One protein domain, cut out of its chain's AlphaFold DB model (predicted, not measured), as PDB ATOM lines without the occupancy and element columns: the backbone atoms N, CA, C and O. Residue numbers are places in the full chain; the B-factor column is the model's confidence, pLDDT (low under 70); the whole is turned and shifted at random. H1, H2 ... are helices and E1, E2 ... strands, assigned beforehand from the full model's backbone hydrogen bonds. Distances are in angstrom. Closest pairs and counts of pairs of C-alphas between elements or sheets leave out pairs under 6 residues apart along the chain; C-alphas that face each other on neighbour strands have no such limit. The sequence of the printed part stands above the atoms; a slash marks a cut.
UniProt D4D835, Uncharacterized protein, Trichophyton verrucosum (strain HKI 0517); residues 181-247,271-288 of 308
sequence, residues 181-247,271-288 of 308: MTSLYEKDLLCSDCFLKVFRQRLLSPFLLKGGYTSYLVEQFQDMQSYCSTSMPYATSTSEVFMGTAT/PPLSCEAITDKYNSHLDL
ATOM      1  N   MET A 181      58.663  43.246 112.429       82.00
ATOM      2  CA  MET A 181      57.958  44.462 112.866       82.00
ATOM      3  C   MET A 181      58.723  45.748 112.507       82.00
ATOM      4  O   MET A 181      58.111  46.762 112.189       82.00
ATOM      5  N   THR A 182      60.059  45.694 112.505       84.31
ATOM      6  CA  THR A 182      60.958  46.795 112.110       84.31
ATOM      7  C   THR A 182      60.934  47.140 110.625       84.31
ATOM      8  O   THR A 182      61.418  48.205 110.253       84.31
ATOM      9  N   SER A 183      60.418  46.237 109.796       77.75
ATOM     10  CA  SER A 183      60.282  46.394 108.346       77.75
ATOM     11  C   SER A 183      58.844  46.742 107.951       77.75
ATOM     12  O   SER A 183      58.630  47.357 106.915       77.75
ATOM     13  N   LEU A 184      57.867  46.372 108.788       81.56
ATOM     14  CA  LEU A 184      56.432  46.541 108.533       81.56
ATOM     15  C   LEU A 184      55.848  47.870 109.015       81.56
ATOM     16  O   LEU A 184      54.711  48.185 108.684       81.56
ATOM     17  N   TYR A 185      56.555  48.621 109.853       82.69
ATOM     18  CA  TYR A 185      56.043  49.874 110.398       82.69
ATOM     19  C   TYR A 185      57.093  50.967 110.288       82.69
ATOM     20  O   TYR A 185      58.274  50.750 110.566       82.69
ATOM     21  N   GLU A 186      56.627  52.168 109.952       84.62
ATOM     22  CA  GLU A 186      57.447  53.371 109.998       84.62
ATOM     23  C   GLU A 186      58.062  53.549 111.385       84.62
ATOM     24  O   GLU A 186      57.413  53.341 112.417       84.62
ATOM     25  N   LYS A 187      59.329  53.969 111.410       89.56
ATOM     26  CA  LYS A 187      60.124  54.011 112.640       89.56
ATOM     27  C   LYS A 187      59.470  54.839 113.743       89.56
ATOM     28  O   LYS A 187      59.469  54.414 114.894       89.56
ATOM     29  N   ASP A 188      58.910  55.995 113.399       92.31
ATOM     30  CA  ASP A 188      58.292  56.896 114.375       92.31
ATOM     31  C   ASP A 188      57.052  56.273 115.030       92.31
ATOM     32  O   ASP A 188      56.843  56.428 116.235       92.31
ATOM     33  N   LEU A 189      56.265  55.511 114.263       89.31
ATOM     34  CA  LEU A 189      55.118  54.771 114.780       89.31
ATOM     35  C   LEU A 189      55.574  53.588 115.640       89.31
ATOM     36  O   LEU A 189      55.152  53.463 116.792       89.31
ATOM     37  N   LEU A 190      56.469  52.753 115.107       89.31
ATOM     38  CA  LEU A 190      56.972  51.558 115.785       89.31
ATOM     39  C   LEU A 190      57.648  51.888 117.121       89.31
ATOM     40  O   LEU A 190      57.486  51.170 118.107       89.31
ATOM     41  N   CYS A 191      58.402  52.987 117.147       95.94
ATOM     42  CA  CYS A 191      59.124  53.462 118.321       95.94
ATOM     43  C   CYS A 191      58.307  54.401 119.207       95.94
ATOM     44  O   CYS A 191      58.835  54.900 120.205       95.94
ATOM     45  N   SER A 192      57.033  54.636 118.883       95.62
ATOM     46  CA  SER A 192      56.142  55.356 119.783       95.62
ATOM     47  C   SER A 192      55.973  54.578 121.092       95.62
ATOM     48  O   SER A 192      55.909  53.345 121.131       95.62
ATOM     49  N   ASP A 193      55.886  55.310 122.201       96.50
ATOM     50  CA  ASP A 193      55.737  54.715 123.530       96.50
ATOM     51  C   ASP A 193      54.448  53.881 123.634       96.50
ATOM     52  O   ASP A 193      54.444  52.829 124.275       96.50
ATOM     53  N   CYS A 194      53.375  54.286 122.947       96.25
ATOM     54  CA  CYS A 194      52.144  53.508 122.906       96.25
ATOM     55  C   CYS A 194      52.275  52.192 122.135       96.25
ATOM     56  O   CYS A 194      51.810  51.169 122.643       96.25
ATOM     57  N   PHE A 195      52.950  52.173 120.982       95.38
ATOM     58  CA  PHE A 195      53.186  50.934 120.232       95.38
ATOM     59  C   PHE A 195      53.968  49.919 121.066       95.38
ATOM     60  O   PHE A 195      53.542  48.774 121.248       95.38
ATOM     61  N   LEU A 196      55.068  50.369 121.670       96.06
ATOM     62  CA  LEU A 196      55.913  49.532 122.517       96.06
ATOM     63  C   LEU A 196      55.174  49.032 123.768       96.06
ATOM     64  O   LEU A 196      55.313  47.865 124.141       96.06
ATOM     65  N   LYS A 197      54.353  49.875 124.408       96.19
ATOM     66  CA  LYS A 197      53.541  49.485 125.574       96.19
ATOM     67  C   LYS A 197      52.464  48.467 125.231       96.19
ATOM     68  O   LYS A 197      52.308  47.513 125.989       96.19
ATOM     69  N   VAL A 198      51.746  48.647 124.122       94.75
ATOM     70  CA  VAL A 198      50.717  47.697 123.672       94.75
ATOM     71  C   VAL A 198      51.352  46.345 123.359       94.75
ATOM     72  O   VAL A 198      50.892  45.325 123.870       94.75
ATOM     73  N   PHE A 199      52.456  46.329 122.604       94.25
ATOM     74  CA  PHE A 199      53.168  45.087 122.299       94.25
ATOM     75  C   PHE A 199      53.651  44.393 123.578       94.25
ATOM     76  O   PHE A 199      53.402  43.206 123.791       94.25
ATOM     77  N   ARG A 200      54.276  45.155 124.484       94.75
ATOM     78  CA  ARG A 200      54.715  44.650 125.785       94.75
ATOM     79  C   ARG A 200      53.560  44.071 126.594       94.75
ATOM     80  O   ARG A 200      53.725  43.009 127.178       94.75
ATOM     81  N   GLN A 201      52.422  44.758 126.667       93.56
ATOM     82  CA  GLN A 201      51.281  44.308 127.464       93.56
ATOM     83  C   GLN A 201      50.742  42.967 126.964       93.56
ATOM     84  O   GLN A 201      50.430  42.101 127.775       93.56
ATOM     85  N   ARG A 202      50.738  42.749 125.646       90.19
ATOM     86  CA  ARG A 202      50.352  41.468 125.044       90.19
ATOM     87  C   ARG A 202      51.340  40.339 125.374       90.19
ATOM     88  O   ARG A 202      50.916  39.215 125.612       90.19
ATOM     89  N   LEU A 203      52.639  40.632 125.507       90.00
ATOM     90  CA  LEU A 203      53.619  39.653 126.013       90.00
ATOM     91  C   LEU A 203      53.393  39.265 127.482       90.00
ATOM     92  O   LEU A 203      53.822  38.190 127.897       90.00
ATOM     93  N   LEU A 204      52.747  40.123 128.276       89.06
ATOM     94  CA  LEU A 204      52.406  39.833 129.674       89.06
ATOM     95  C   LEU A 204      51.113  39.016 129.814       89.06
ATOM     96  O   LEU A 204      50.758  38.650 130.935       89.06
ATOM     97  N   SER A 205      50.415  38.741 128.707       86.94
ATOM     98  CA  SER A 205      49.138  38.034 128.721       86.94
ATOM     99  C   SER A 205      49.270  36.652 129.375       86.94
ATOM    100  O   SER A 205      50.137  35.861 128.984       86.94
ATOM    101  N   PRO A 206      48.403  36.307 130.343       81.94
ATOM    102  CA  PRO A 206      48.330  34.963 130.897       81.94
ATOM    103  C   PRO A 206      47.749  33.934 129.917       81.94
ATOM    104  O   PRO A 206      47.871  32.738 130.168       81.94
ATOM    105  N   PHE A 207      47.138  34.370 128.811       82.38
ATOM    106  CA  PHE A 207      46.612  33.480 127.770       82.38
ATOM    107  C   PHE A 207      47.610  33.215 126.643       82.38
ATOM    108  O   PHE A 207      47.335  32.397 125.762       82.38
ATOM    109  N   LEU A 208      48.773  33.873 126.670       78.94
ATOM    110  CA  LEU A 208      49.842  33.623 125.720       78.94
ATOM    111  C   LEU A 208      50.480  32.254 126.007       78.94
ATOM    112  O   LEU A 208      51.205  32.079 126.988       78.94
ATOM    113  N   LEU A 209      50.187  31.275 125.150       77.19
ATOM    114  CA  LEU A 209      50.710  29.912 125.265       77.19
ATOM    115  C   LEU A 209      52.222  29.891 125.043       77.19
ATOM    116  O   LEU A 209      52.753  30.637 124.223       77.19
ATOM    117  N   LYS A 210      52.944  29.023 125.746       77.50
ATOM    118  CA  LYS A 210      54.365  28.794 125.441       77.50
ATOM    119  C   LYS A 210      54.461  28.099 124.089       77.50
ATOM    120  O   LYS A 210      53.616  27.280 123.798       77.50
ATOM    121  N   GLY A 211      55.487  28.401 123.301       78.31
ATOM    122  CA  GLY A 211      55.679  27.754 122.003       78.31
ATOM    123  C   GLY A 211      56.509  28.593 121.039       78.31
ATOM    124  O   GLY A 211      57.087  29.623 121.425       78.31
ATOM    125  N   GLY A 212      56.557  28.156 119.779       78.00
ATOM    126  CA  GLY A 212      57.273  28.856 118.710       78.00
ATOM    127  C   GLY A 212      56.750  30.276 118.502       78.00
ATOM    128  O   GLY A 212      57.533  31.221 118.471       78.00
ATOM    129  N   TYR A 213      55.426  30.447 118.490       77.06
ATOM    130  CA  TYR A 213      54.792  31.757 118.314       77.06
ATOM    131  C   TYR A 213      55.192  32.769 119.396       77.06
ATOM    132  O   TYR A 213      55.623  33.876 119.089       77.06
ATOM    133  N   THR A 214      55.133  32.388 120.672       81.88
ATOM    134  CA  THR A 214      55.550  33.274 121.770       81.88
ATOM    135  C   THR A 214      57.031  33.609 121.706       81.88
ATOM    136  O   THR A 214      57.407  34.745 121.976       81.88
ATOM    137  N   SER A 215      57.870  32.651 121.302       84.50
ATOM    138  CA  SER A 215      59.300  32.899 121.091       84.50
ATOM    139  C   SER A 215      59.521  33.926 119.976       84.50
ATOM    140  O   SER A 215      60.260  34.885 120.177       84.50
ATOM    141  N   TYR A 216      58.789  33.803 118.865       82.25
ATOM    142  CA  TYR A 216      58.795  34.787 117.784       82.25
ATOM    143  C   TYR A 216      58.389  36.185 118.278       82.25
ATOM    144  O   TYR A 216      59.101  37.149 118.019       82.25
ATOM    145  N   LEU A 217      57.309  36.322 119.056       85.88
ATOM    146  CA  LEU A 217      56.894  37.629 119.589       85.88
ATOM    147  C   LEU A 217      57.935  38.248 120.528       85.88
ATOM    148  O   LEU A 217      58.146  39.461 120.522       85.88
ATOM    149  N   VAL A 218      58.586  37.415 121.339       89.62
ATOM    150  CA  VAL A 218      59.684  37.826 122.219       89.62
ATOM    151  C   VAL A 218      60.863  38.347 121.396       89.62
ATOM    152  O   VAL A 218      61.391  39.408 121.725       89.62
ATOM    153  N   GLU A 219      61.246  37.649 120.326       90.88
ATOM    154  CA  GLU A 219      62.299  38.083 119.398       90.88
ATOM    155  C   GLU A 219      61.922  39.391 118.690       90.88
ATOM    156  O   GLU A 219      62.706  40.339 118.712       90.88
ATOM    157  N   GLN A 220      60.692  39.508 118.171       89.00
ATOM    158  CA  GLN A 220      60.201  40.749 117.558       89.00
ATOM    159  C   GLN A 220      60.291  41.932 118.529       89.00
ATOM    160  O   GLN A 220      60.753  43.009 118.156       89.00
ATOM    161  N   PHE A 221      59.916  41.747 119.798       93.94
ATOM    162  CA  PHE A 221      60.005  42.821 120.787       93.94
ATOM    163  C   PHE A 221      61.449  43.186 121.155       93.94
ATOM    164  O   PHE A 221      61.737  44.345 121.458       93.94
ATOM    165  N   GLN A 222      62.379  42.229 121.142       95.19
ATOM    166  CA  GLN A 222      63.808  42.502 121.346       95.19
ATOM    167  C   GLN A 222      64.409  43.279 120.171       95.19
ATOM    168  O   GLN A 222      65.158  44.240 120.387       95.19
ATOM    169  N   ASP A 223      64.027  42.924 118.945       93.31
ATOM    170  CA  ASP A 223      64.414  43.642 117.732       93.31
ATOM    171  C   ASP A 223      63.857  45.069 117.741       93.31
ATOM    172  O   ASP A 223      64.609  46.023 117.536       93.31
ATOM    173  N   MET A 224      62.576  45.245 118.088       94.44
ATOM    174  CA  MET A 224      61.950  46.564 118.246       94.44
ATOM    175  C   MET A 224      62.667  47.418 119.294       94.44
ATOM    176  O   MET A 224      62.995  48.573 119.032       94.44
ATOM    177  N   GLN A 225      62.964  46.863 120.474       96.44
ATOM    178  CA  GLN A 225      63.694  47.585 121.520       96.44
ATOM    179  C   GLN A 225      65.077  48.043 121.043       96.44
ATOM    180  O   GLN A 225      65.456  49.195 121.263       96.44
ATOM    181  N   SER A 226      65.798  47.170 120.337       96.62
ATOM    182  CA  SER A 226      67.106  47.487 119.756       96.62
ATOM    183  C   SER A 226      66.993  48.578 118.685       96.62
ATOM    184  O   SER A 226      67.721  49.572 118.730       96.62
ATOM    185  N   TYR A 227      66.035  48.444 117.767       95.44
ATOM    186  CA  TYR A 227      65.773  49.389 116.678       95.44
ATOM    187  C   TYR A 227      65.375  50.787 117.180       95.44
ATOM    188  O   TYR A 227      65.808  51.810 116.636       95.44
ATOM    189  N   CYS A 228      64.610  50.827 118.270       97.25
ATOM    190  CA  CYS A 228      64.144  52.043 118.929       97.25
ATOM    191  C   CYS A 228      65.092  52.558 120.020       97.25
ATOM    192  O   CYS A 228      64.804  53.579 120.640       97.25
ATOM    193  N   SER A 229      66.224  51.882 120.257       96.94
ATOM    194  CA  SER A 229      67.199  52.241 121.300       96.94
ATOM    195  C   SER A 229      66.562  52.409 122.688       96.94
ATOM    196  O   SER A 229      66.884  53.336 123.432       96.94
ATOM    197  N   THR A 230      65.645  51.507 123.037       96.25
ATOM    198  CA  THR A 230      64.905  51.506 124.304       96.25
ATOM    199  C   THR A 230      65.076  50.176 125.037       96.25
ATOM    200  O   THR A 230      65.549  49.190 124.477       96.25
ATOM    201  N   SER A 231      64.699  50.142 126.313       95.12
ATOM    202  CA  SER A 231      64.647  48.912 127.098       95.12
ATOM    203  C   SER A 231      63.448  48.944 128.035       95.12
ATOM    204  O   SER A 231      63.332  49.806 128.906       95.12
ATOM    205  N   MET A 232      62.544  47.989 127.849       94.25
ATOM    206  CA  MET A 232      61.332  47.805 128.625       94.25
ATOM    207  C   MET A 232      61.326  46.391 129.212       94.25
ATOM    208  O   MET A 232      61.252  45.415 128.468       94.25
ATOM    209  N   PRO A 233      61.361  46.239 130.545       93.50
ATOM    210  CA  PRO A 233      61.369  44.921 131.162       93.50
ATOM    211  C   PRO A 233      60.027  44.217 130.947       93.50
ATOM    212  O   PRO A 233      58.970  44.813 131.164       93.50
ATOM    213  N   TYR A 234      60.055  42.939 130.588       90.75
ATOM    214  CA  TYR A 234      58.876  42.085 130.454       90.75
ATOM    215  C   TYR A 234      59.191  40.679 130.969       90.75
ATOM    216  O   TYR A 234      60.352  40.277 131.044       90.75
ATOM    217  N   ALA A 235      58.149  39.946 131.336       84.25
ATOM    218  CA  ALA A 235      58.223  38.527 131.642       84.25
ATOM    219  C   ALA A 235      56.952  37.890 131.090       84.25
ATOM    220  O   ALA A 235      55.856  38.301 131.467       84.25
ATOM    221  N   THR A 236      57.100  36.936 130.175       80.94
ATOM    222  CA  THR A 236      55.948  36.197 129.657       80.94
ATOM    223  C   THR A 236      55.321  35.366 130.770       80.94
ATOM    224  O   THR A 236      56.004  34.931 131.707       80.94
ATOM    225  N   SER A 237      54.006  35.160 130.694       69.31
ATOM    226  CA  SER A 237      53.317  34.308 131.660       69.31
ATOM    227  C   SER A 237      53.865  32.884 131.602       69.31
ATOM    228  O   SER A 237      54.031  32.288 130.539       69.31
ATOM    229  N   THR A 238      54.124  32.300 132.770       63.00
ATOM    230  CA  THR A 238      54.484  30.882 132.879       63.00
ATOM    231  C   THR A 238      53.266  29.968 133.008       63.00
ATOM    232  O   THR A 238      53.451  28.749 132.998       63.00
ATOM    233  N   SER A 239      52.068  30.535 133.187       61.47
ATOM    234  CA  SER A 239      50.836  29.815 133.514       61.47
ATOM    235  C   SER A 239      50.002  29.558 132.264       61.47
ATOM    236  O   SER A 239      49.605  30.504 131.594       61.47
ATOM    237  N   GLU A 240      49.691  28.292 131.993       70.38
ATOM    238  CA  GLU A 240      48.727  27.899 130.963       70.38
ATOM    239  C   GLU A 240      47.324  27.944 131.563       70.38
ATOM    240  O   GLU A 240      46.916  27.083 132.344       70.38
ATOM    241  N   VAL A 241      46.598  29.014 131.251       79.69
ATOM    242  CA  VAL A 241      45.229  29.212 131.734       79.69
ATOM    243  C   VAL A 241      44.248  28.246 131.058       79.69
ATOM    244  O   VAL A 241      43.301  27.787 131.698       79.69
ATOM    245  N   PHE A 242      44.496  27.893 129.796       79.06
ATOM    246  CA  PHE A 242      43.756  26.876 129.052       79.06
ATOM    247  C   PHE A 242      44.489  25.536 129.113       79.06
ATOM    248  O   PHE A 242      45.687  25.479 128.864       79.06
ATOM    249  N   MET A 243      43.763  24.460 129.419       78.25
ATOM    250  CA  MET A 243      44.327  23.112 129.595       78.25
ATOM    251  C   MET A 243      43.813  22.103 128.559       78.25
ATOM    252  O   MET A 243      44.251  20.954 128.549       78.25
ATOM    253  N   GLY A 244      42.886  22.513 127.689       74.75
ATOM    254  CA  GLY A 244      42.359  21.705 126.590       74.75
ATOM    255  C   GLY A 244      40.834  21.667 126.562       74.75
ATOM    256  O   GLY A 244      40.156  22.468 127.201       74.75
ATOM    257  N   THR A 245      40.285  20.719 125.808       75.19
ATOM    258  CA  THR A 245      38.846  20.451 125.750       75.19
ATOM    259  C   THR A 245      38.506  19.213 126.570       75.19
ATOM    260  O   THR A 245      39.267  18.244 126.636       75.19
ATOM    261  N   ALA A 246      37.345  19.233 127.216       70.00
ATOM    262  CA  ALA A 246      36.794  18.057 127.859       70.00
ATOM    263  C   ALA A 246      36.494  17.028 126.764       70.00
ATOM    264  O   ALA A 246      35.742  17.303 125.828       70.00
ATOM    265  N   THR A 247      37.100  15.843 126.856       53.25
ATOM    266  CA  THR A 247      36.855  14.766 125.896       53.25
ATOM    267  C   THR A 247      35.411  14.289 126.044       53.25
ATOM    268  O   THR A 247      35.105  13.442 126.879       53.25
ATOM    269  N   PRO A 271      44.896  12.074 115.527       57.59
ATOM    270  CA  PRO A 271      43.933  13.068 116.018       57.59
ATOM    271  C   PRO A 271      44.142  14.487 115.436       57.59
ATOM    272  O   PRO A 271      45.235  14.808 114.946       57.59
ATOM    273  N   PRO A 272      43.112  15.358 115.492       53.00
ATOM    274  CA  PRO A 272      43.223  16.748 115.056       53.00
ATOM    275  C   PRO A 272      44.270  17.501 115.886       53.00
ATOM    276  O   PRO A 272      44.333  17.363 117.108       53.00
ATOM    277  N   LEU A 273      45.108  18.287 115.209       49.22
ATOM    278  CA  LEU A 273      46.136  19.112 115.848       49.22
ATOM    279  C   LEU A 273      45.493  20.311 116.557       49.22
ATOM    280  O   LEU A 273      44.524  20.884 116.060       49.22
ATOM    281  N   SER A 274      46.056  20.709 117.699       48.38
ATOM    282  CA  SER A 274      45.748  22.002 118.319       48.38
ATOM    283  C   SER A 274      46.202  23.148 117.407       48.38
ATOM    284  O   SER A 274      47.075  22.951 116.563       48.38
ATOM    285  N   CYS A 275      45.651  24.355 117.582       46.19
ATOM    286  CA  CYS A 275      46.069  25.524 116.793       46.19
ATOM    287  C   CYS A 275      47.587  25.752 116.875       46.19
ATOM    288  O   CYS A 275      48.224  25.986 115.856       46.19
ATOM    289  N   GLU A 276      48.174  25.559 118.057       48.72
ATOM    290  CA  GLU A 276      49.623  25.600 118.273       48.72
ATOM    291  C   GLU A 276      50.362  24.527 117.461       48.72
ATOM    292  O   GLU A 276      51.292  24.834 116.725       48.72
ATOM    293  N   ALA A 277      49.890  23.279 117.495       50.41
ATOM    294  CA  ALA A 277      50.502  22.195 116.737       50.41
ATOM    295  C   ALA A 277      50.289  22.328 115.214       50.41
ATOM    296  O   ALA A 277      51.025  21.719 114.440       50.41
ATOM    297  N   ILE A 278      49.308  23.118 114.765       53.28
ATOM    298  CA  ILE A 278      49.143  23.513 113.358       53.28
ATOM    299  C   ILE A 278      50.167  24.592 112.999       53.28
ATOM    300  O   ILE A 278      50.872  24.433 112.002       53.28
ATOM    301  N   THR A 279      50.283  25.643 113.817       52.12
ATOM    302  CA  THR A 279      51.272  26.716 113.645       52.12
ATOM    303  C   THR A 279      52.693  26.155 113.610       52.12
ATOM    304  O   THR A 279      53.419  26.425 112.656       52.12
ATOM    305  N   ASP A 280      53.054  25.291 114.557       51.50
ATOM    306  CA  ASP A 280      54.387  24.684 114.643       51.50
ATOM    307  C   ASP A 280      54.670  23.701 113.495       51.50
ATOM    308  O   ASP A 280      55.802  23.585 113.024       51.50
ATOM    309  N   LYS A 281      53.653  22.966 113.022       51.03
ATOM    310  CA  LYS A 281      53.834  21.948 111.977       51.03
ATOM    311  C   LYS A 281      53.907  22.535 110.572       51.03
ATOM    312  O   LYS A 281      54.619  21.990 109.728       51.03
ATOM    313  N   TYR A 282      53.130  23.576 110.299       48.38
ATOM    314  CA  TYR A 282      52.991  24.133 108.954       48.38
ATOM    315  C   TYR A 282      53.660  25.493 108.791       48.38
ATOM    316  O   TYR A 282      53.654  26.018 107.679       48.38
ATOM    317  N   ASN A 283      54.240  26.053 109.861       43.47
ATOM    318  CA  ASN A 283      54.802  27.406 109.876       43.47
ATOM    319  C   ASN A 283      53.812  28.444 109.305       43.47
ATOM    320  O   ASN A 283      54.194  29.436 108.694       43.47
ATOM    321  N   SER A 284      52.515  28.156 109.439       42.22
ATOM    322  CA  SER A 284      51.426  28.927 108.858       42.22
ATOM    323  C   SER A 284      50.780  29.758 109.957       42.22
ATOM    324  O   SER A 284      50.208  29.201 110.901       42.22
ATOM    325  N   HIS A 285      50.841  31.080 109.822       39.66
ATOM    326  CA  HIS A 285      50.023  32.006 110.595       39.66
ATOM    327  C   HIS A 285      48.561  31.808 110.184       39.66
ATOM    328  O   HIS A 285      48.120  32.289 109.143       39.66
ATOM    329  N   LEU A 286      47.825  31.000 110.947       31.11
ATOM    330  CA  LEU A 286      46.414  30.755 110.686       31.11
ATOM    331  C   LEU A 286      45.597  31.864 111.356       31.11
ATOM    332  O   LEU A 286      45.239  31.763 112.528       31.11
ATOM    333  N   ASP A 287      45.298  32.921 110.603       33.62
ATOM    334  CA  ASP A 287      44.189  33.809 110.937       33.62
ATOM    335  C   ASP A 287      42.888  32.998 110.858       33.62
ATOM    336  O   ASP A 287      42.548  32.413 109.829       33.62
ATOM    337  N   LEU A 288      42.145  32.940 111.964       30.09
ATOM    338  CA  LEU A 288      40.915  32.143 112.103       30.09
ATOM    339  C   LEU A 288      39.718  32.646 111.268       30.09
ATOM    340  O   LEU A 288      38.607  32.144 111.400       30.09
TER     341      LEU A 288
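Overview. This is residues 181 to 247 and 271 to 288 of the 308 residues of an uncharacterized protein of Trichophyton verrucosum (strain HKI 0517) (UniProt D4D835). H3 and H4 lie side by side as a helical hairpin, with short H1 and H2 at one end and H5 at the other. A long link leads back to E1, apart from the helices. The 85 printed residues, mostly helix, hold H1, H2, H3, H4, E1, H5 in that order; the whole is loose, radius of gyration of the C-alphas 15.0 A, spanning 48 by 25 by 17 A.

Arrangement. H1, residues 181 to 184, touches H4, residues 212 to 227, with C-alphas 182 and 224 closest, 6.2 A. H2, residues 187 to 190, is close but not clearly touching H3, residues 193 to 203; C-alphas 189 and 195 are closest, 6.9 A. H3 and H4 touch, C-alphas 199 and 221 closest at 7.4 A, at a shallow tilt of 23 degrees, opposite ways. H4 only just touches H5, residues 275 to 282, with 3 pairs of C-alphas within 8 A; C-alphas 212 and 280 are closest, 6.5 A. Every O i to N i+4 pair is within hydrogen-bond range in H3, H4 and H5.

Along the chain. H3 measures 15.4 A, H4 22.3 A. C-alpha 181 is at (57.958, 44.462, 112.866), C-alpha 282 at (52.991, 24.133, 108.954). E1, residues 242 to 245, pairs with no named strand.

Size, cuts and confidence. Residues 248 to 270 are not printed; C-alphas 247 and 271 are 12.3 A apart. pLDDT is under 70 at residues 237 to 239, 247 and 271 to 288.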